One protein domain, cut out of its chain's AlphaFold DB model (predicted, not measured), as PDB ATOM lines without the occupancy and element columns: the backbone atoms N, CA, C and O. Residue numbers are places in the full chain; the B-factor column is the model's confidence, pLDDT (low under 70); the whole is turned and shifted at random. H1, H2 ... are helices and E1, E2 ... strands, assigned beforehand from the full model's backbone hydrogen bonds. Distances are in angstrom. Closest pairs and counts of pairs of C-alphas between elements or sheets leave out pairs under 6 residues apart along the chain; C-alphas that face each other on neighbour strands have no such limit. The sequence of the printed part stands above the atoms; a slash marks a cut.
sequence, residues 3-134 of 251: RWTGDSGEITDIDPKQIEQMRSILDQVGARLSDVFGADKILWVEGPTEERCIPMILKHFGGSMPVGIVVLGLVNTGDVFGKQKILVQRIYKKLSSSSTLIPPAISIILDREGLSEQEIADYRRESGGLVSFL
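This is residues 3 to 134 of the 251 residues of an uncharacterized protein of Alphaproteobacteria bacterium (UniProt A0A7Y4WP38). A small twisted sheet of four parallel strands forms the core, with H3 rising away from one face, H4 grazing the sheet across from H3, and H5 grazing it by the edge strand E5. H1 lies beyond H4, while residues 4 to 10 and 57 to 62 stick out. The printed part has 132 residues, with five named helices and five named strands in the order E1 H1 H2 E2 H3 E3 H4 E4 H5 E5. The sheet's order is E3 E2 E4 E5, and the class is mixed, helices and strands. It is compact, with a radius of gyration of the C-alphas of 15.9 A and spans of 49 by 37 by 24 A.

E1, residues 9 to 11, begins at C-alpha 9 (182.820, 135.288, 170.394). H1, residues 16 to 28, is 18.7 A long, and H2 holds residues 33 to 36. E2, residues 41 to 45, leads to H3, residues 48 to 60, 19.3 A long. E3 holds residues 69 to 73, and H4, residues 83 to 97, is 20.9 A long, beginning at C-alpha 83 (191.898, 159.137, 138.169). E4, residues 105 to 110, is 13.8 A long; H5, residues 117 to 126, is 14.1 A. E5, residues 131 to 133, ends at C-alpha 133 (178.531, 164.507, 144.533).

E3 and E2 are parallel at 27 degrees, with N 43 and O 70 2.9 A apart. E2 and E4 are parallel at 7 degrees, with N 109 and O 44 2.8 A apart; E4 and E5 are parallel at 31 degrees, with N 132 and O 108 2.8 A apart. H3 is on the sheet, two layers with a helix on one face, at a height over the sheet of 10.0 A. The closest C-alphas of H3 and E3 are those of Pro 48 and Gly 73, 5.0 A apart. E2, H3, E3 and E4, H5, E5 each form a strand-helix-strand unit, two parallel neighbour strands joined through a helix; the crossover of E2, H3, E3 is right-handed. E3, H4, E4 form a split, right-handed one, with E2 between its strands. H2 only grazes the sheet, with residues 35 to 36. H1 and H4 only just touch, with 3 pairs of C-alphas within 8 A, the closest those of Ile 25 and Ile 91 at 6.7 A. E1 pairs with no named strand. Every O i to N i+4 pair is within hydrogen-bond range in H1, H4 and H5, and 7 of 9 in H3; H2 is too short for such a pair.

The C-alphas farthest apart, those of Asp 7 and Gly 114, are 51.0 A apart. The printed part has no cut, and no link is long. Mean pLDDT of the printed part is 74.1; residues 3 to 14 and 75 to 102 are under 70.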
ATOM      1  N   ARG A   3     185.247 139.336 167.299       44.59
ATOM      2  CA  ARG A   3     183.915 139.796 166.891       44.59
ATOM      3  C   ARG A   3     182.885 139.114 167.788       44.59
ATOM      4  O   ARG A   3     182.894 137.892 167.915       44.59
ATOM      5  N   TRP A   4     182.036 139.908 168.433       37.81
ATOM      6  CA  TRP A   4     181.009 139.424 169.356       37.81
ATOM      7  C   TRP A   4     179.639 139.549 168.689       37.81
ATOM      8  O   TRP A   4     179.267 140.639 168.258       37.81
ATOM      9  N   THR A   5     178.915 138.440 168.547       46.91
ATOM     10  CA  THR A   5     177.635 138.380 167.812       46.91
ATOM     11  C   THR A   5     176.425 138.138 168.719       46.91
ATOM     12  O   THR A   5     175.384 137.698 168.246       46.91
ATOM     13  N   GLY A   6     176.525 138.432 170.019       50.03
ATOM     14  CA  GLY A   6     175.435 138.228 170.984       50.03
ATOM     15  C   GLY A   6     175.480 136.864 171.671       50.03
ATOM     16  O   GLY A   6     175.414 136.812 172.894       50.03
ATOM     17  N   ASP A   7     175.706 135.791 170.905       52.56
ATOM     18  CA  ASP A   7     175.659 134.406 171.414       52.56
ATOM     19  C   ASP A   7     177.004 133.657 171.340       52.56
ATOM     20  O   ASP A   7     177.166 132.592 171.938       52.56
ATOM     21  N   SER A   8     178.007 134.201 170.640       40.09
ATOM     22  CA  SER A   8     179.368 133.646 170.610       40.09
ATOM     23  C   SER A   8     180.421 134.714 170.283       40.09
ATOM     24  O   SER A   8     180.132 135.742 169.668       40.09
ATOM     25  N   GLY A   9     181.652 134.490 170.753       41.72
ATOM     26  CA  GLY A   9     182.820 135.288 170.394       41.72
ATOM     27  C   GLY A   9     183.693 134.507 169.422       41.72
ATOM     28  O   GLY A   9     184.274 133.493 169.804       41.72
ATOM     29  N   GLU A  10     183.804 134.977 168.183       49.47
ATOM     30  CA  GLU A  10     184.739 134.402 167.219       49.47
ATOM     31  C   GLU A  10     186.090 135.111 167.345       49.47
ATOM     32  O   GLU A  10     186.208 136.325 167.145       49.47
ATOM     33  N   ILE A  11     187.121 134.339 167.689       53.75
ATOM     34  CA  ILE A  11     188.514 134.769 167.589       53.75
ATOM     35  C   ILE A  11     188.978 134.389 166.190       53.75
ATOM     36  O   ILE A  11     189.220 133.221 165.901       53.75
ATOM     37  N   THR A  12     189.087 135.382 165.315       56.81
ATOM     38  CA  THR A  12     189.725 135.205 164.011       56.81
ATOM     39  C   THR A  12     191.188 135.609 164.115       56.81
ATOM     40  O   THR A  12     191.507 136.746 164.498       56.81
ATOM     41  N   ASP A  13     192.070 134.672 163.767       58.81
ATOM     42  CA  ASP A  13     193.468 134.972 163.489       58.81
ATOM     43  C   ASP A  13     193.533 135.845 162.242       58.81
ATOM     44  O   ASP A  13     193.006 135.506 161.181       58.81
ATOM     45  N   ILE A  14     194.144 137.014 162.396       64.50
ATOM     46  CA  ILE A  14     194.363 137.918 161.281       64.50
ATOM     47  C   ILE A  14     195.691 137.537 160.645       64.50
ATOM     48  O   ILE A  14     196.732 137.614 161.299       64.50
ATOM     49  N   ASP A  15     195.660 137.183 159.363       72.06
ATOM     50  CA  ASP A  15     196.874 136.976 158.578       72.06
ATOM     51  C   ASP A  15     197.663 138.302 158.496       72.06
ATOM     52  O   ASP A  15     197.133 139.302 157.994       72.06
ATOM     53  N   PRO A  16     198.932 138.345 158.943       75.12
ATOM     54  CA  PRO A  16     199.787 139.523 158.814       75.12
ATOM     55  C   PRO A  16     199.841 140.098 157.390       75.12
ATOM     56  O   PRO A  16     199.914 141.317 157.227       75.12
ATOM     57  N   LYS A  17     199.728 139.252 156.355       75.62
ATOM     58  CA  LYS A  17     199.689 139.701 154.954       75.62
ATOM     59  C   LYS A  17     198.440 140.520 154.639       75.62
ATOM     60  O   LYS A  17     198.516 141.457 153.846       75.62
ATOM     61  N   GLN A  18     197.304 140.205 155.265       71.81
ATOM     62  CA  GLN A  18     196.075 140.988 155.112       71.81
ATOM     63  C   GLN A  18     196.223 142.371 155.751       71.81
ATOM     64  O   GLN A  18     195.767 143.357 155.176       71.81
ATOM     65  N   ILE A  19     196.919 142.473 156.892       75.12
ATOM     66  CA  ILE A  19     197.213 143.766 157.536       75.12
ATOM     67  C   ILE A  19     198.113 144.626 156.648       75.12
ATOM     68  O   ILE A  19     197.884 145.827 156.516       75.12
ATOM     69  N   GLU A  20     199.132 144.030 156.035       78.38
ATOM     70  CA  GLU A  20     200.071 144.753 155.177       78.38
ATOM     71  C   GLU A  20     199.413 145.229 153.874       78.38
ATOM     72  O   GLU A  20     199.549 146.396 153.500       78.38
ATOM     73  N   GLN A  21     198.605 144.373 153.236       74.12
ATOM     74  CA  GLN A  21     197.774 144.764 152.093       74.12
ATOM     75  C   GLN A  21     196.796 145.883 152.462       74.12
ATOM     76  O   GLN A  21     196.645 146.843 151.711       74.12
ATOM     77  N   MET A  22     196.169 145.797 153.634       73.50
ATOM     78  CA  MET A  22     195.251 146.817 154.133       73.50
ATOM     79  C   MET A  22     195.942 148.163 154.344       73.50
ATOM     80  O   MET A  22     195.433 149.173 153.866       73.50
ATOM     81  N   ARG A  23     197.104 148.184 155.008       77.81
ATOM     82  CA  ARG A  23     197.900 149.412 155.167       77.81
ATOM     83  C   ARG A  23     198.232 150.013 153.810       77.81
ATOM     84  O   ARG A  23     197.924 151.172 153.584       77.81
ATOM     85  N   SER A  24     198.713 149.194 152.874       76.94
ATOM     86  CA  SER A  24     199.023 149.644 151.514       76.94
ATOM     87  C   SER A  24     197.821 150.254 150.784       76.94
ATOM     88  O   SER A  24     197.989 151.167 149.977       76.94
ATOM     89  N   ILE A  25     196.609 149.755 151.031       72.50
ATOM     90  CA  ILE A  25     195.391 150.282 150.411       72.50
ATOM     91  C   ILE A  25     194.906 151.558 151.112       72.50
ATOM     92  O   ILE A  25     194.528 152.510 150.431       72.50
ATOM     93  N   LEU A  26     194.927 151.601 152.446       76.00
ATOM     94  CA  LEU A  26     194.573 152.799 153.213       76.00
ATOM     95  C   LEU A  26     195.551 153.946 152.918       76.00
ATOM     96  O   LEU A  26     195.112 155.066 152.678       76.00
ATOM     97  N   ASP A  27     196.843 153.646 152.778       77.75
ATOM     98  CA  ASP A  27     197.871 154.615 152.386       77.75
ATOM     99  C   ASP A  27     197.591 155.226 150.999       77.75
ATOM    100  O   ASP A  27     197.868 156.402 150.776       77.75
ATOM    101  N   GLN A  28     196.988 154.473 150.068       73.00
ATOM    102  CA  GLN A  28     196.609 154.992 148.742       73.00
ATOM    103  C   GLN A  28     195.466 156.016 148.788       73.00
ATOM    104  O   GLN A  28     195.342 156.814 147.860       73.00
ATOM    105  N   VAL A  29     194.638 155.993 149.837       71.75
ATOM    106  CA  VAL A  29     193.615 157.022 150.115       71.75
ATOM    107  C   VAL A  29     194.051 157.987 151.228       71.75
ATOM    108  O   VAL A  29     193.301 158.886 151.604       71.75
ATOM    109  N   GLY A  30     195.276 157.800 151.733       73.94
ATOM    110  CA  GLY A  30     195.905 158.522 152.836       73.94
ATOM    111  C   GLY A  30     195.223 158.396 154.191       73.94
ATOM    112  O   GLY A  30     195.415 159.254 155.049       73.94
ATOM    113  N   ALA A  31     194.472 157.320 154.399       78.56
ATOM    114  CA  ALA A  31     193.986 156.939 155.715       78.56
ATOM    115  C   ALA A  31     194.997 156.018 156.406       78.56
ATOM    116  O   ALA A  31     195.767 155.306 155.760       78.56
ATOM    117  N   ARG A  32     194.972 155.981 157.735       82.44
ATOM    118  CA  ARG A  32     195.729 155.015 158.538       82.44
ATOM    119  C   ARG A  32     194.796 153.936 159.055       82.44
ATOM    120  O   ARG A  32     193.602 154.140 159.247       82.44
ATOM    121  N   LEU A  33     195.368 152.781 159.383       77.88
ATOM    122  CA  LEU A  33     194.614 151.706 160.027       77.88
ATOM    123  C   LEU A  33     193.967 152.155 161.350       77.88
ATOM    124  O   LEU A  33     192.869 151.718 161.668       77.88
ATOM    125  N   SER A  34     194.627 153.042 162.099       82.44
ATOM    126  CA  SER A  34     194.088 153.627 163.333       82.44
ATOM    127  C   SER A  34     192.809 154.431 163.119       82.44
ATOM    128  O   SER A  34     192.002 154.510 164.036       82.44
ATOM    129  N   ASP A  35     192.629 155.006 161.931       79.50
ATOM    130  CA  ASP A  35     191.537 155.941 161.640       79.50
ATOM    131  C   ASP A  35     190.228 155.188 161.363       79.50
ATOM    132  O   ASP A  35     189.137 155.730 161.513       79.50
ATOM    133  N   VAL A  36     190.342 153.911 160.984       79.19
ATOM    134  CA  VAL A  36     189.215 153.017 160.686       79.19
ATOM    135  C   VAL A  36     188.983 151.969 161.773       79.19
ATOM    136  O   VAL A  36     187.973 151.264 161.758       79.19
ATOM    137  N   PHE A  37     189.920 151.825 162.711       76.69
ATOM    138  CA  PHE A  37     189.849 150.802 163.744       76.69
ATOM    139  C   PHE A  37     188.715 151.103 164.733       76.69
ATOM    140  O   PHE A  37     188.704 152.144 165.382       76.69
ATOM    141  N   GLY A  38     187.772 150.167 164.872       75.88
ATOM    142  CA  GLY A  38     186.623 150.302 165.774       75.88
ATOM    143  C   GLY A  38     185.420 151.040 165.182       75.88
ATOM    144  O   GLY A  38     184.412 151.173 165.870       75.88
ATOM    145  N   ALA A  39     185.491 151.485 163.925       82.12
ATOM    146  CA  ALA A  39     184.304 151.917 163.202       82.12
ATOM    147  C   ALA A  39     183.510 150.691 162.717       82.12
ATOM    148  O   ALA A  39     184.082 149.679 162.324       82.12
ATOM    149  N   ASP A  40     182.186 150.789 162.712       81.12
ATOM    150  CA  ASP A  40     181.294 149.830 162.059       81.12
ATOM    151  C   ASP A  40     181.121 150.165 160.580       81.12
ATOM    152  O   ASP A  40     180.906 149.273 159.755       81.12
ATOM    153  N   LYS A  41     181.209 151.455 160.233       83.00
ATOM    154  CA  LYS A  41     181.067 151.959 158.868       83.00
ATOM    155  C   LYS A  41     181.833 153.270 158.669       83.00
ATOM    156  O   LYS A  41     182.103 153.993 159.626       83.00
ATOM    157  N   ILE A  42     182.143 153.607 157.417       83.12
ATOM    158  CA  ILE A  42     182.881 154.838 157.091       83.12
ATOM    159  C   ILE A  42     182.131 155.675 156.052       83.12
ATOM    160  O   ILE A  42     181.622 155.148 155.058       83.12
ATOM    161  N   LEU A  43     182.087 156.986 156.279       86.50
ATOM    162  CA  LEU A  43     181.697 157.992 155.297       86.50
ATOM    163  C   LEU A  43     182.956 158.693 154.779       86.50
ATOM    164  O   LEU A  43     183.640 159.378 155.535       86.50
ATOM    165  N   TRP A  44     183.246 158.542 153.491       86.25
ATOM    166  CA  TRP A  44     184.406 159.183 152.870       86.25
ATOM    167  C   TRP A  44     184.033 160.535 152.298       86.25
ATOM    168  O   TRP A  44     182.974 160.674 151.682       86.25
ATOM    169  N   VAL A  45     184.901 161.519 152.488       87.75
ATOM    170  CA  VAL A  45     184.684 162.895 152.036       87.75
ATOM    171  C   VAL A  45     185.925 163.424 151.330       87.75
ATOM    172  O   VAL A  45     187.001 162.845 151.450       87.75
ATOM    173  N   GLU A  46     185.782 164.490 150.550       85.06
ATOM    174  CA  GLU A  46     186.862 164.977 149.685       85.06
ATOM    175  C   GLU A  46     188.139 165.364 150.440       85.06
ATOM    176  O   GLU A  46     189.235 165.089 149.950       85.06
ATOM    177  N   GLY A  47     188.019 165.970 151.621       86.19
ATOM    178  CA  GLY A  47     189.179 166.464 152.337       86.19
ATOM    179  C   GLY A  47     188.953 166.729 153.826       86.19
ATOM    180  O   GLY A  47     187.904 166.411 154.396       86.19
ATOM    181  N   PRO A  48     189.976 167.302 154.488       87.19
ATOM    182  CA  PRO A  48     189.979 167.511 155.934       87.19
ATOM    183  C   PRO A  48     189.009 168.607 156.396       87.19
ATOM    184  O   PRO A  48     188.659 168.655 157.576       87.19
ATOM    185  N   THR A  49     188.586 169.505 155.503       91.19
ATOM    186  CA  THR A  49     187.595 170.535 155.834       91.19
ATOM    187  C   THR A  49     186.227 169.895 156.033       91.19
ATOM    188  O   THR A  49     185.608 170.078 157.079       91.19
ATOM    189  N   GLU A  50     185.783 169.081 155.078       91.56
ATOM    190  CA  GLU A  50     184.513 168.358 155.133       91.56
ATOM    191  C   GLU A  50     184.483 167.393 156.321       91.56
ATOM    192  O   GLU A  50     183.484 167.342 157.040       91.56
ATOM    193  N   GLU A  51     185.594 166.690 156.574       91.69
ATOM    194  CA  GLU A  51     185.746 165.770 157.711       91.69
ATOM    195  C   GLU A  51     185.402 166.445 159.046       91.69
ATOM    196  O   GLU A  51     184.707 165.870 159.885       91.69
ATOM    197  N   ARG A  52     185.831 167.702 159.222       92.44
ATOM    198  CA  ARG A  52     185.561 168.496 160.431       92.44
ATOM    199  C   ARG A  52     184.171 169.122 160.428       92.44
ATOM    200  O   ARG A  52     183.512 169.151 161.466       92.44
ATOM    201  N   CYS A  53     183.721 169.622 159.280       93.62
ATOM    202  CA  CYS A  53     182.483 170.389 159.177       93.62
ATOM    203  C   CYS A  53     181.219 169.518 159.204       93.62
ATOM    204  O   CYS A  53     180.198 169.942 159.745       93.62
ATOM    205  N   ILE A  54     181.255 168.298 158.663       91.38
ATOM    206  CA  ILE A  54     180.070 167.427 158.576       91.38
ATOM    207  C   ILE A  54     179.480 167.083 159.949       91.38
ATOM    208  O   ILE A  54     178.272 167.270 160.121       91.38
ATOM    209  N   PRO A  55     180.265 166.653 160.959       89.44
ATOM    210  CA  PRO A  55     179.732 166.441 162.304       89.44
ATOM    211  C   PRO A  55     179.034 167.683 162.879       89.44
ATOM    212  O   PRO A  55     178.022 167.561 163.570       89.44
ATOM    213  N   MET A  56     179.537 168.883 162.568       90.31
ATOM    214  CA  MET A  56     178.967 170.155 163.028       90.31
ATOM    215  C   MET A  56     177.635 170.459 162.341       90.31
ATOM    216  O   MET A  56     176.662 170.801 163.014       90.31
ATOM    217  N   ILE A  57     177.577 170.276 161.018       91.25
ATOM    218  CA  ILE A  57     176.356 170.428 160.217       91.25
ATOM    219  C   ILE A  57     175.271 169.486 160.748       91.25
ATOM    220  O   ILE A  57     174.155 169.913 161.033       91.25
ATOM    221  N   LEU A  58     175.611 168.214 160.962       87.62
ATOM    222  CA  LEU A  58     174.675 167.208 161.464       87.62
ATOM    223  C   LEU A  58     174.132 167.543 162.848       87.62
ATOM    224  O   LEU A  58     172.923 167.465 163.067       87.62
ATOM    225  N   LYS A  59     175.017 167.965 163.755       86.50
ATOM    226  CA  LYS A  59     174.633 168.412 165.095       86.50
ATOM    227  C   LYS A  59     173.643 169.572 165.041       86.50
ATOM    228  O   LYS A  59     172.704 169.613 165.834       86.50
ATOM    229  N   HIS A  60     173.835 170.505 164.110       86.06
ATOM    230  CA  HIS A  60     172.960 171.664 163.970       86.06
ATOM    231  C   HIS A  60     171.536 171.280 163.534       86.06
ATOM    232  O   HIS A  60     170.569 171.830 164.050       86.06
ATOM    233  N   PHE A  61     171.386 170.289 162.652       83.94
ATOM    234  CA  PHE A  61     170.075 169.788 162.215       83.94
ATOM    235  C   PHE A  61     169.409 168.817 163.210       83.94
ATOM    236  O   PHE A  61     168.494 168.080 162.844       83.94
ATOM    237  N   GLY A  62     169.852 168.802 164.473       74.06
ATOM    238  CA  GLY A  62     169.310 167.930 165.520       74.06
ATOM    239  C   GLY A  62     169.723 166.461 165.386       74.06
ATOM    240  O   GLY A  62     169.200 165.611 166.104       74.06
ATOM    241  N   GLY A  63     170.652 166.158 164.478       73.50
ATOM    242  CA  GLY A  63     171.250 164.840 164.327       73.50
ATOM    243  C   GLY A  63     172.482 164.655 165.213       73.50
ATOM    244  O   GLY A  63     173.013 165.579 165.823       73.50
ATOM    245  N   SER A  64     172.979 163.429 165.252       74.62
ATOM    246  CA  SER A  64     174.336 163.115 165.699       74.62
ATOM    247  C   SER A  64     174.891 162.066 164.753       74.62
ATOM    248  O   SER A  64     174.106 161.328 164.160       74.62
ATOM    249  N   MET A  65     176.213 161.998 164.588       78.88
ATOM    250  CA  MET A  65     176.803 160.882 163.849       78.88
ATOM    251  C   MET A  65     176.310 159.568 164.473       78.88
ATOM    252  O   MET A  65     176.437 159.412 165.691       78.88
ATOM    253  N   PRO A  66     175.734 158.640 163.689       78.88
ATOM    254  CA  PRO A  66     175.295 157.367 164.229       78.88
ATOM    255  C   PRO A  66     176.479 156.630 164.847       78.88
ATOM    256  O   PRO A  66     177.608 156.717 164.356       78.88
ATOM    257  N   VAL A  67     176.208 155.901 165.927       79.31
ATOM    258  CA  VAL A  67     177.226 155.102 166.616       79.31
ATOM    259  C   VAL A  67     177.901 154.167 165.611       79.31
ATOM    260  O   VAL A  67     177.230 153.549 164.786       79.31
ATOM    261  N   GLY A  68     179.233 154.119 165.659       80.31
ATOM    262  CA  GLY A  68     180.036 153.282 164.772       80.31
ATOM    263  C   GLY A  68     180.315 153.877 163.388       80.31
ATOM    264  O   GLY A  68     181.033 153.249 162.615       80.31
ATOM    265  N   ILE A  69     179.816 155.072 163.046       84.25
ATOM    266  CA  ILE A  69     180.170 155.741 161.784       84.25
ATOM    267  C   ILE A  69     181.278 156.769 162.013       84.25
ATOM    268  O   ILE A  69     181.119 157.695 162.807       84.25
ATOM    269  N   VAL A  70     182.368 156.648 161.256       86.94
ATOM    270  CA  VAL A  70     183.448 157.648 161.204       86.94
ATOM    271  C   VAL A  70     183.423 158.370 159.854       86.94
ATOM    272  O   VAL A  70     183.163 157.751 158.822       86.94
ATOM    273  N   VAL A  71     183.665 159.684 159.863       88.50
ATOM    274  CA  VAL A  71     183.872 160.491 158.649       88.50
ATOM    275  C   VAL A  71     185.372 160.615 158.416       88.50
ATOM    276  O   VAL A  71     186.074 160.979 159.353       88.50
ATOM    277  N   LEU A  72     185.854 160.313 157.209       87.38
ATOM    278  CA  LEU A  72     187.276 160.413 156.855       87.38
ATOM    279  C   LEU A  72     187.470 161.155 155.533       87.38
ATOM    280  O   LEU A  72     186.852 160.812 154.520       87.38
ATOM    281  N   GLY A  73     188.346 162.157 155.545       86.00
ATOM    282  CA  GLY A  73     188.784 162.878 154.361       86.00
ATOM    283  C   GLY A  73     189.775 162.071 153.527       86.00
ATOM    284  O   GLY A  73     190.649 161.378 154.049       86.00
ATOM    285  N   LEU A  74     189.660 162.179 152.207       78.81
ATOM    286  CA  LEU A  74     190.644 161.645 151.272       78.81
ATOM    287  C   LEU A  74     191.872 162.570 151.248       78.81
ATOM    288  O   LEU A  74     191.757 163.781 151.058       78.81
ATOM    289  N   VAL A  75     193.074 162.020 151.413       66.94
ATOM    290  CA  VAL A  75     194.311 162.816 151.309       66.94
ATOM    291  C   VAL A  75     194.769 162.859 149.844       66.94
ATOM    292  O   VAL A  75     194.704 161.854 149.139       66.94
ATOM    293  N   ASN A  76     195.287 164.010 149.394       56.50
ATOM    294  CA  ASN A  76     195.838 164.260 148.048       56.50
ATOM    295  C   ASN A  76     194.842 164.344 146.874       56.50
ATOM    296  O   ASN A  76     195.219 164.043 145.742       56.50
ATOM    297  N   THR A  77     193.616 164.829 147.080       52.31
ATOM    298  CA  THR A  77     192.653 165.078 145.982       52.31
ATOM    299  C   THR A  77     193.070 166.196 145.010       52.31
ATOM    300  O   THR A  77     192.584 166.249 143.883       52.31
ATOM    301  N   GLY A  78     194.021 167.056 145.402       45.16
ATOM    302  CA  GLY A  78     194.385 168.280 144.675       45.16
ATOM    303  C   GLY A  78     195.073 168.108 143.312       45.16
ATOM    304  O   GLY A  78     194.888 168.965 142.453       45.16
ATOM    305  N   ASP A  79     195.811 167.016 143.075       41.22
ATOM    306  CA  ASP A  79     196.710 166.914 141.906       41.22
ATOM    307  C   ASP A  79     196.289 165.883 140.843       41.22
ATOM    308  O   ASP A  79     196.890 165.817 139.767       41.22
ATOM    309  N   VAL A  80     195.252 165.068 141.086       37.56
ATOM    310  CA  VAL A  80     194.873 163.986 140.156       37.56
ATOM    311  C   VAL A  80     193.353 163.805 140.056       37.56
ATOM    312  O   VAL A  80     192.805 162.707 140.222       37.56
ATOM    313  N   PHE A  81     192.650 164.887 139.721       46.72
ATOM    314  CA  PHE A  81     191.217 164.822 139.430       46.72
ATOM    315  C   PHE A  81     190.910 163.868 138.259       46.72
ATOM    316  O   PHE A  81     191.616 163.806 137.252       46.72
ATOM    317  N   GLY A  82     189.852 163.069 138.429       54.16
ATOM    318  CA  GLY A  82     189.407 162.016 137.508       54.16
ATOM    319  C   GLY A  82     189.964 160.629 137.847       54.16
ATOM    320  O   GLY A  82     189.200 159.705 138.125       54.16
ATOM    321  N   LYS A  83     191.294 160.464 137.909       50.72
ATOM    322  CA  LYS A  83     191.898 159.137 138.169       50.72
ATOM    323  C   LYS A  83     191.755 158.692 139.625       50.72
ATOM    324  O   LYS A  83     191.565 157.502 139.866       50.72
ATOM    325  N   GLN A  84     191.803 159.621 140.583       57.09
ATOM    326  CA  GLN A  84     191.640 159.290 142.002       57.09
ATOM    327  C   GLN A  84     190.207 158.897 142.365       57.09
ATOM    328  O   GLN A  84     190.034 157.991 143.166       57.09
ATOM    329  N   LYS A  85     189.174 159.467 141.727       60.75
ATOM    330  CA  LYS A  85     187.767 159.089 141.990       60.75
ATOM    331  C   LYS A  85     187.511 157.617 141.620       60.75
ATOM    332  O   LYS A  85     186.960 156.854 142.413       60.75
ATOM    333  N   ILE A  86     188.041 157.190 140.469       61.97
ATOM    334  CA  ILE A  86     188.049 155.784 140.027       61.97
ATOM    335  C   ILE A  86     188.930 154.921 140.944       61.97
ATOM    336  O   ILE A  86     188.588 153.774 141.234       61.97
ATOM    337  N   LEU A  87     190.074 155.443 141.395       62.00
ATOM    338  CA  LEU A  87     190.984 154.729 142.292       62.00
ATOM    339  C   LEU A  87     190.339 154.467 143.654       62.00
ATOM    340  O   LEU A  87     190.349 153.325 144.086       62.00
ATOM    341  N   VAL A  88     189.723 155.471 144.279       64.31
ATOM    342  CA  VAL A  88     188.995 155.365 145.552       64.31
ATOM    343  C   VAL A  88     187.872 154.340 145.424       64.31
ATOM    344  O   VAL A  88     187.799 153.400 146.209       64.31
ATOM    345  N   GLN A  89     187.058 154.426 144.371       65.31
ATOM    346  CA  GLN A  89     186.018 153.435 144.093       65.31
ATOM    347  C   GLN A  89     186.589 152.013 143.930       65.31
ATOM    348  O   GLN A  89     186.053 151.056 144.493       65.31
ATOM    349  N   ARG A  90     187.681 151.847 143.171       66.25
ATOM    350  CA  ARG A  90     188.353 150.546 142.996       66.25
ATOM    351  C   ARG A  90     188.959 150.038 144.299       66.25
ATOM    352  O   ARG A  90     188.910 148.837 144.541       66.25
ATOM    353  N   ILE A  91     189.516 150.933 145.106       65.38
ATOM    354  CA  ILE A  91     190.058 150.653 146.430       65.38
ATOM    355  C   ILE A  91     188.936 150.141 147.327       65.38
ATOM    356  O   ILE A  91     189.049 149.019 147.804       65.38
ATOM    357  N   TYR A  92     187.810 150.847 147.457       65.06
ATOM    358  CA  TYR A  92     186.699 150.366 148.290       65.06
ATOM    359  C   TYR A  92     186.078 149.083 147.775       65.06
ATOM    360  O   TYR A  92     185.778 148.208 148.579       65.06
ATOM    361  N   LYS A  93     185.941 148.917 146.457       66.31
ATOM    362  CA  LYS A  93     185.464 147.653 145.885       66.31
ATOM    363  C   LYS A  93     186.415 146.494 146.196       66.31
ATOM    364  O   LYS A  93     185.953 145.390 146.455       66.31
ATOM    365  N   LYS A  94     187.733 146.733 146.189       65.00
ATOM    366  CA  LYS A  94     188.726 145.740 146.624       65.00
ATOM    367  C   LYS A  94     188.595 145.454 148.119       65.00
ATOM    368  O   LYS A  94     188.488 144.288 148.481       65.00
ATOM    369  N   LEU A  95     188.526 146.494 148.947       60.47
ATOM    370  CA  LEU A  95     188.433 146.390 150.405       60.47
ATOM    371  C   LEU A  95     187.168 145.674 150.876       60.47
ATOM    372  O   LEU A  95     187.253 144.843 151.770       60.47
ATOM    373  N   SER A  96     186.020 145.942 150.249       59.56
ATOM    374  CA  SER A  96     184.755 145.275 150.573       59.56
ATOM    375  C   SER A  96     184.694 143.826 150.084       59.56
ATOM    376  O   SER A  96     183.890 143.047 150.589       59.56
ATOM    377  N   SER A  97     185.544 143.452 149.118       60.28
ATOM    378  CA  SER A  97     185.653 142.082 148.598       60.28
ATOM    379  C   SER A  97     186.702 141.217 149.314       60.28
ATOM    380  O   SER A  97     186.651 139.993 149.209       60.28
ATOM    381  N   SER A  98     187.648 141.830 150.035       54.47
ATOM    382  CA  SER A  98     188.674 141.150 150.840       54.47
ATOM    383  C   SER A  98     188.253 141.064 152.312       54.47
ATOM    384  O   SER A  98     187.636 141.983 152.833       54.47
ATOM    385  N   SER A  99     188.578 139.967 152.990       52.62
ATOM    386  CA  SER A  99     188.092 139.609 154.331       52.62
ATOM    387  C   SER A  99     188.156 140.722 155.406       52.62
ATOM    388  O   SER A  99     189.219 141.120 155.873       52.62
ATOM    389  N   THR A 100     186.957 141.169 155.806       58.84
ATOM    390  CA  THR A 100     186.432 141.450 157.167       58.84
ATOM    391  C   THR A 100     187.089 142.447 158.134       58.84
ATOM    392  O   THR A 100     186.502 142.657 159.195       58.84
ATOM    393  N   LEU A 101     188.206 143.114 157.823       63.47
ATOM    394  CA  LEU A 101     188.835 144.053 158.784       63.47
ATOM    395  C   LEU A 101     188.596 145.539 158.528       63.47
ATOM    396  O   LEU A 101     188.724 146.326 159.464       63.47
ATOM    397  N   ILE A 102     188.252 145.930 157.299       67.38
ATOM    398  CA  ILE A 102     187.892 147.319 157.012       67.38
ATOM    399  C   ILE A 102     186.376 147.461 157.085       67.38
ATOM    400  O   ILE A 102     185.667 146.721 156.397       67.38
ATOM    401  N   PRO A 103     185.872 148.413 157.883       72.12
ATOM    402  CA  PRO A 103     184.448 148.678 157.953       72.12
ATOM    403  C   PRO A 103     183.912 149.094 156.576       72.12
ATOM    404  O   PRO A 103     184.574 149.856 155.861       72.12
ATOM    405  N   PRO A 104     182.731 148.612 156.162       72.50
ATOM    406  CA  PRO A 104     182.166 148.968 154.868       72.50
ATOM    407  C   PRO A 104     181.960 150.484 154.747       72.50
ATOM    408  O   PRO A 104     181.504 151.156 155.675       72.50
ATOM    409  N   ALA A 105     182.263 151.023 153.566       72.94
ATOM    410  CA  ALA A 105     181.894 152.389 153.229       72.94
ATOM    411  C   ALA A 105     180.373 152.480 153.043       72.94
ATOM    412  O   ALA A 105     179.791 151.665 152.325       72.94
ATOM    413  N   ILE A 106     179.738 153.477 153.658       77.38
ATOM    414  CA  ILE A 106     178.316 153.769 153.415       77.38
ATOM    415  C   ILE A 106     178.154 154.627 152.171       77.38
ATOM    416  O   ILE A 106     177.252 154.406 151.370       77.38
ATOM    417  N   SER A 107     179.015 155.633 152.033       81.69
ATOM    418  CA  SER A 107     179.032 156.532 150.891       81.69
ATOM    419  C   SER A 107     180.387 157.227 150.785       81.69
ATOM    420  O   SER A 107     181.166 157.262 151.743       81.69
ATOM    421  N   ILE A 108     180.657 157.762 149.601       84.62
ATOM    422  CA  ILE A 108     181.771 158.651 149.303       84.62
ATOM    423  C   ILE A 108     181.149 159.944 148.764       84.62
ATOM    424  O   ILE A 108     180.515 159.906 147.712       84.62
ATOM    425  N   ILE A 109     181.301 161.064 149.468       87.94
ATOM    426  CA  ILE A 109     180.777 162.376 149.067       87.94
ATOM    427  C   ILE A 109     181.932 163.229 148.549       87.94
ATOM    428  O   ILE A 109     182.888 163.488 149.274       87.94
ATOM    429  N   LEU A 110     181.834 163.668 147.299       87.56
ATOM    430  CA  LEU A 110     182.883 164.432 146.625       87.56
ATOM    431  C   LEU A 110     182.355 165.768 146.111       87.56
ATOM    432  O   LEU A 110     181.177 165.900 145.763       87.56
ATOM    433  N   ASP A 111     183.253 166.727 145.957       89.25
ATOM    434  CA  ASP A 111     182.997 167.944 145.214       89.25
ATOM    435  C   ASP A 111     182.684 167.599 143.758       89.25
ATOM    436  O   ASP A 111     183.299 166.738 143.100       89.25
ATOM    437  N   ARG A 112     181.673 168.293 143.244       87.25
ATOM    438  CA  ARG A 112     181.249 168.194 141.852       87.25
ATOM    439  C   ARG A 112     182.322 168.729 140.907       87.25
ATOM    440  O   ARG A 112     182.520 168.192 139.819       87.25
ATOM    441  N   GLU A 113     183.007 169.783 141.322       85.62
ATOM    442  CA  GLU A 113     183.951 170.542 140.521       85.62
ATOM    443  C   GLU A 113     183.385 170.903 139.134       85.62
ATOM    444  O   GLU A 113     182.275 171.420 139.013       85.62
ATOM    445  N   GLY A 114     184.145 170.664 138.067       79.75
ATOM    446  CA  GLY A 114     183.729 170.920 136.689       79.75
ATOM    447  C   GLY A 114     182.947 169.782 136.032       79.75
ATOM    448  O   GLY A 114     182.758 169.850 134.819       79.75
ATOM    449  N   LEU A 115     182.539 168.743 136.773       83.06
ATOM    450  CA  LEU A 115     181.893 167.568 136.185       83.06
ATOM    451  C   LEU A 115     180.514 167.908 135.597       83.06
ATOM    452  O   LEU A 115     179.672 168.583 136.210       83.06
ATOM    453  N   SER A 116     180.282 167.390 134.396       84.88
ATOM    454  CA  SER A 116     178.978 167.380 133.737       84.88
ATOM    455  C   SER A 116     178.015 166.402 134.415       84.88
ATOM    456  O   SER A 116     178.425 165.465 135.101       84.88
ATOM    457  N   GLU A 117     176.712 166.585 134.191       87.19
ATOM    458  CA  GLU A 117     175.690 165.649 134.685       87.19
ATOM    459  C   GLU A 117     175.906 164.223 134.161       87.19
ATOM    460  O   GLU A 117     175.677 163.256 134.883       87.19
ATOM    461  N   GLN A 118     176.398 164.088 132.924       87.69
ATOM    462  CA  GLN A 118     176.705 162.790 132.331       87.69
ATOM    463  C   GLN A 118     177.854 162.099 133.075       87.69
ATOM    464  O   GLN A 118     177.717 160.942 133.458       87.69
ATOM    465  N   GLU A 119     178.946 162.816 133.354       85.44
ATOM    466  CA  GLU A 119     180.064 162.267 134.129       85.44
ATOM    467  C   GLU A 119     179.624 161.877 135.545       85.44
ATOM    468  O   GLU A 119     179.958 160.792 136.017       85.44
ATOM    469  N   ILE A 120     178.826 162.718 136.213       86.25
ATOM    470  CA  ILE A 120     178.254 162.416 137.536       86.25
ATOM    471  C   ILE A 120     177.407 161.137 137.488       86.25
ATOM    472  O   ILE A 120     177.538 160.274 138.361       86.25
ATOM    473  N   ALA A 121     176.548 160.999 136.475       88.19
ATOM    474  CA  ALA A 121     175.712 159.818 136.287       88.19
ATOM    475  C   ALA A 121     176.552 158.560 136.021       88.19
ATOM    476  O   ALA A 121     176.257 157.497 136.576       88.19
ATOM    477  N   ASP A 122     177.617 158.681 135.231       85.88
ATOM    478  CA  ASP A 122     178.534 157.583 134.939       85.88
ATOM    479  C   ASP A 122     179.280 157.129 136.204       85.88
ATOM    480  O   ASP A 122     179.252 155.938 136.522       85.88
ATOM    481  N   TYR A 123     179.810 158.052 137.017       83.38
ATOM    482  CA  TYR A 123     180.428 157.722 138.312       83.38
ATOM    483  C   TYR A 123     179.451 157.046 139.283       83.38
ATOM    484  O   TYR A 123     179.795 156.052 139.932       83.38
ATOM    485  N   ARG A 124     178.213 157.550 139.387       84.06
ATOM    486  CA  ARG A 124     177.168 156.937 140.229       84.06
ATOM    487  C   ARG A 124     176.846 155.516 139.767       84.06
ATOM    488  O   ARG A 124     176.781 154.607 140.592       84.06
ATOM    489  N   ARG A 125     176.696 155.308 138.453       85.00
ATOM    490  CA  ARG A 125     176.412 153.991 137.863       85.00
ATOM    491  C   ARG A 125     177.560 153.014 138.095       85.00
ATOM    492  O   ARG A 125     177.331 151.903 138.565       85.00
ATOM    493  N   GLU A 126     178.790 153.421 137.797       79.31
ATOM    494  CA  GLU A 126     179.969 152.561 137.935       79.31
ATOM    495  C   GLU A 126     180.244 152.188 139.393       79.31
ATOM    496  O   GLU A 126     180.680 151.068 139.680       79.31
ATOM    497  N   SER A 127     179.982 153.106 140.327       75.75
ATOM    498  CA  SER A 127     180.165 152.881 141.765       75.75
ATOM    499  C   SER A 127     179.028 152.100 142.421       75.75
ATOM    500  O   SER A 127     179.115 151.815 143.613       75.75
ATOM    501  N   GLY A 128     177.975 151.740 141.678       78.69
ATOM    502  CA  GLY A 128     176.794 151.087 142.247       78.69
ATOM    503  C   GLY A 128     176.061 151.966 143.264       78.69
ATOM    504  O   GLY A 128     175.497 151.446 144.220       78.69
ATOM    505  N   GLY A 129     176.113 153.291 143.089       80.81
ATOM    506  CA  GLY A 129     175.506 154.271 143.994       80.81
ATOM    507  C   GLY A 129     176.349 154.644 145.217       80.81
ATOM    508  O   GLY A 129     175.899 155.461 146.015       80.81
ATOM    509  N   LEU A 130     177.562 154.095 145.375       78.50
ATOM    510  CA  LEU A 130     178.424 154.404 146.523       78.50
ATOM    511  C   LEU A 130     178.951 155.850 146.494       78.50
ATOM    512  O   LEU A 130     179.115 156.465 147.547       78.50
ATOM    513  N   VAL A 131     179.220 156.391 145.299       83.25
ATOM    514  CA  VAL A 131     179.748 157.750 145.123       83.25
ATOM    515  C   VAL A 131     178.611 158.741 144.889       83.25
ATOM    516  O   VAL A 131     177.838 158.610 143.940       83.25
ATOM    517  N   SER A 132     178.580 159.779 145.716       87.38
ATOM    518  CA  SER A 132     177.705 160.941 145.620       87.38
ATOM    519  C   SER A 132     178.531 162.206 145.398       87.38
ATOM    520  O   SER A 132     179.690 162.294 145.795       87.38
ATOM    521  N   PHE A 133     177.919 163.201 144.766       88.44
ATOM    522  CA  PHE A 133     178.531 164.507 144.533       88.44
ATOM    523  C   PHE A 133     177.682 165.593 145.166       88.44
ATOM    524  O   PHE A 133     176.452 165.463 145.194       88.44
ATOM    525  N   LEU A 134     178.335 166.656 145.625       90.62
ATOM    526  CA  LEU A 134     177.648 167.840 146.115       90.62
ATOM    527  C   LEU A 134     176.792 168.485 145.012       90.62
ATOM    528  O   LEU A 134     177.203 168.522 143.849       90.62
TER     529      LEU A 134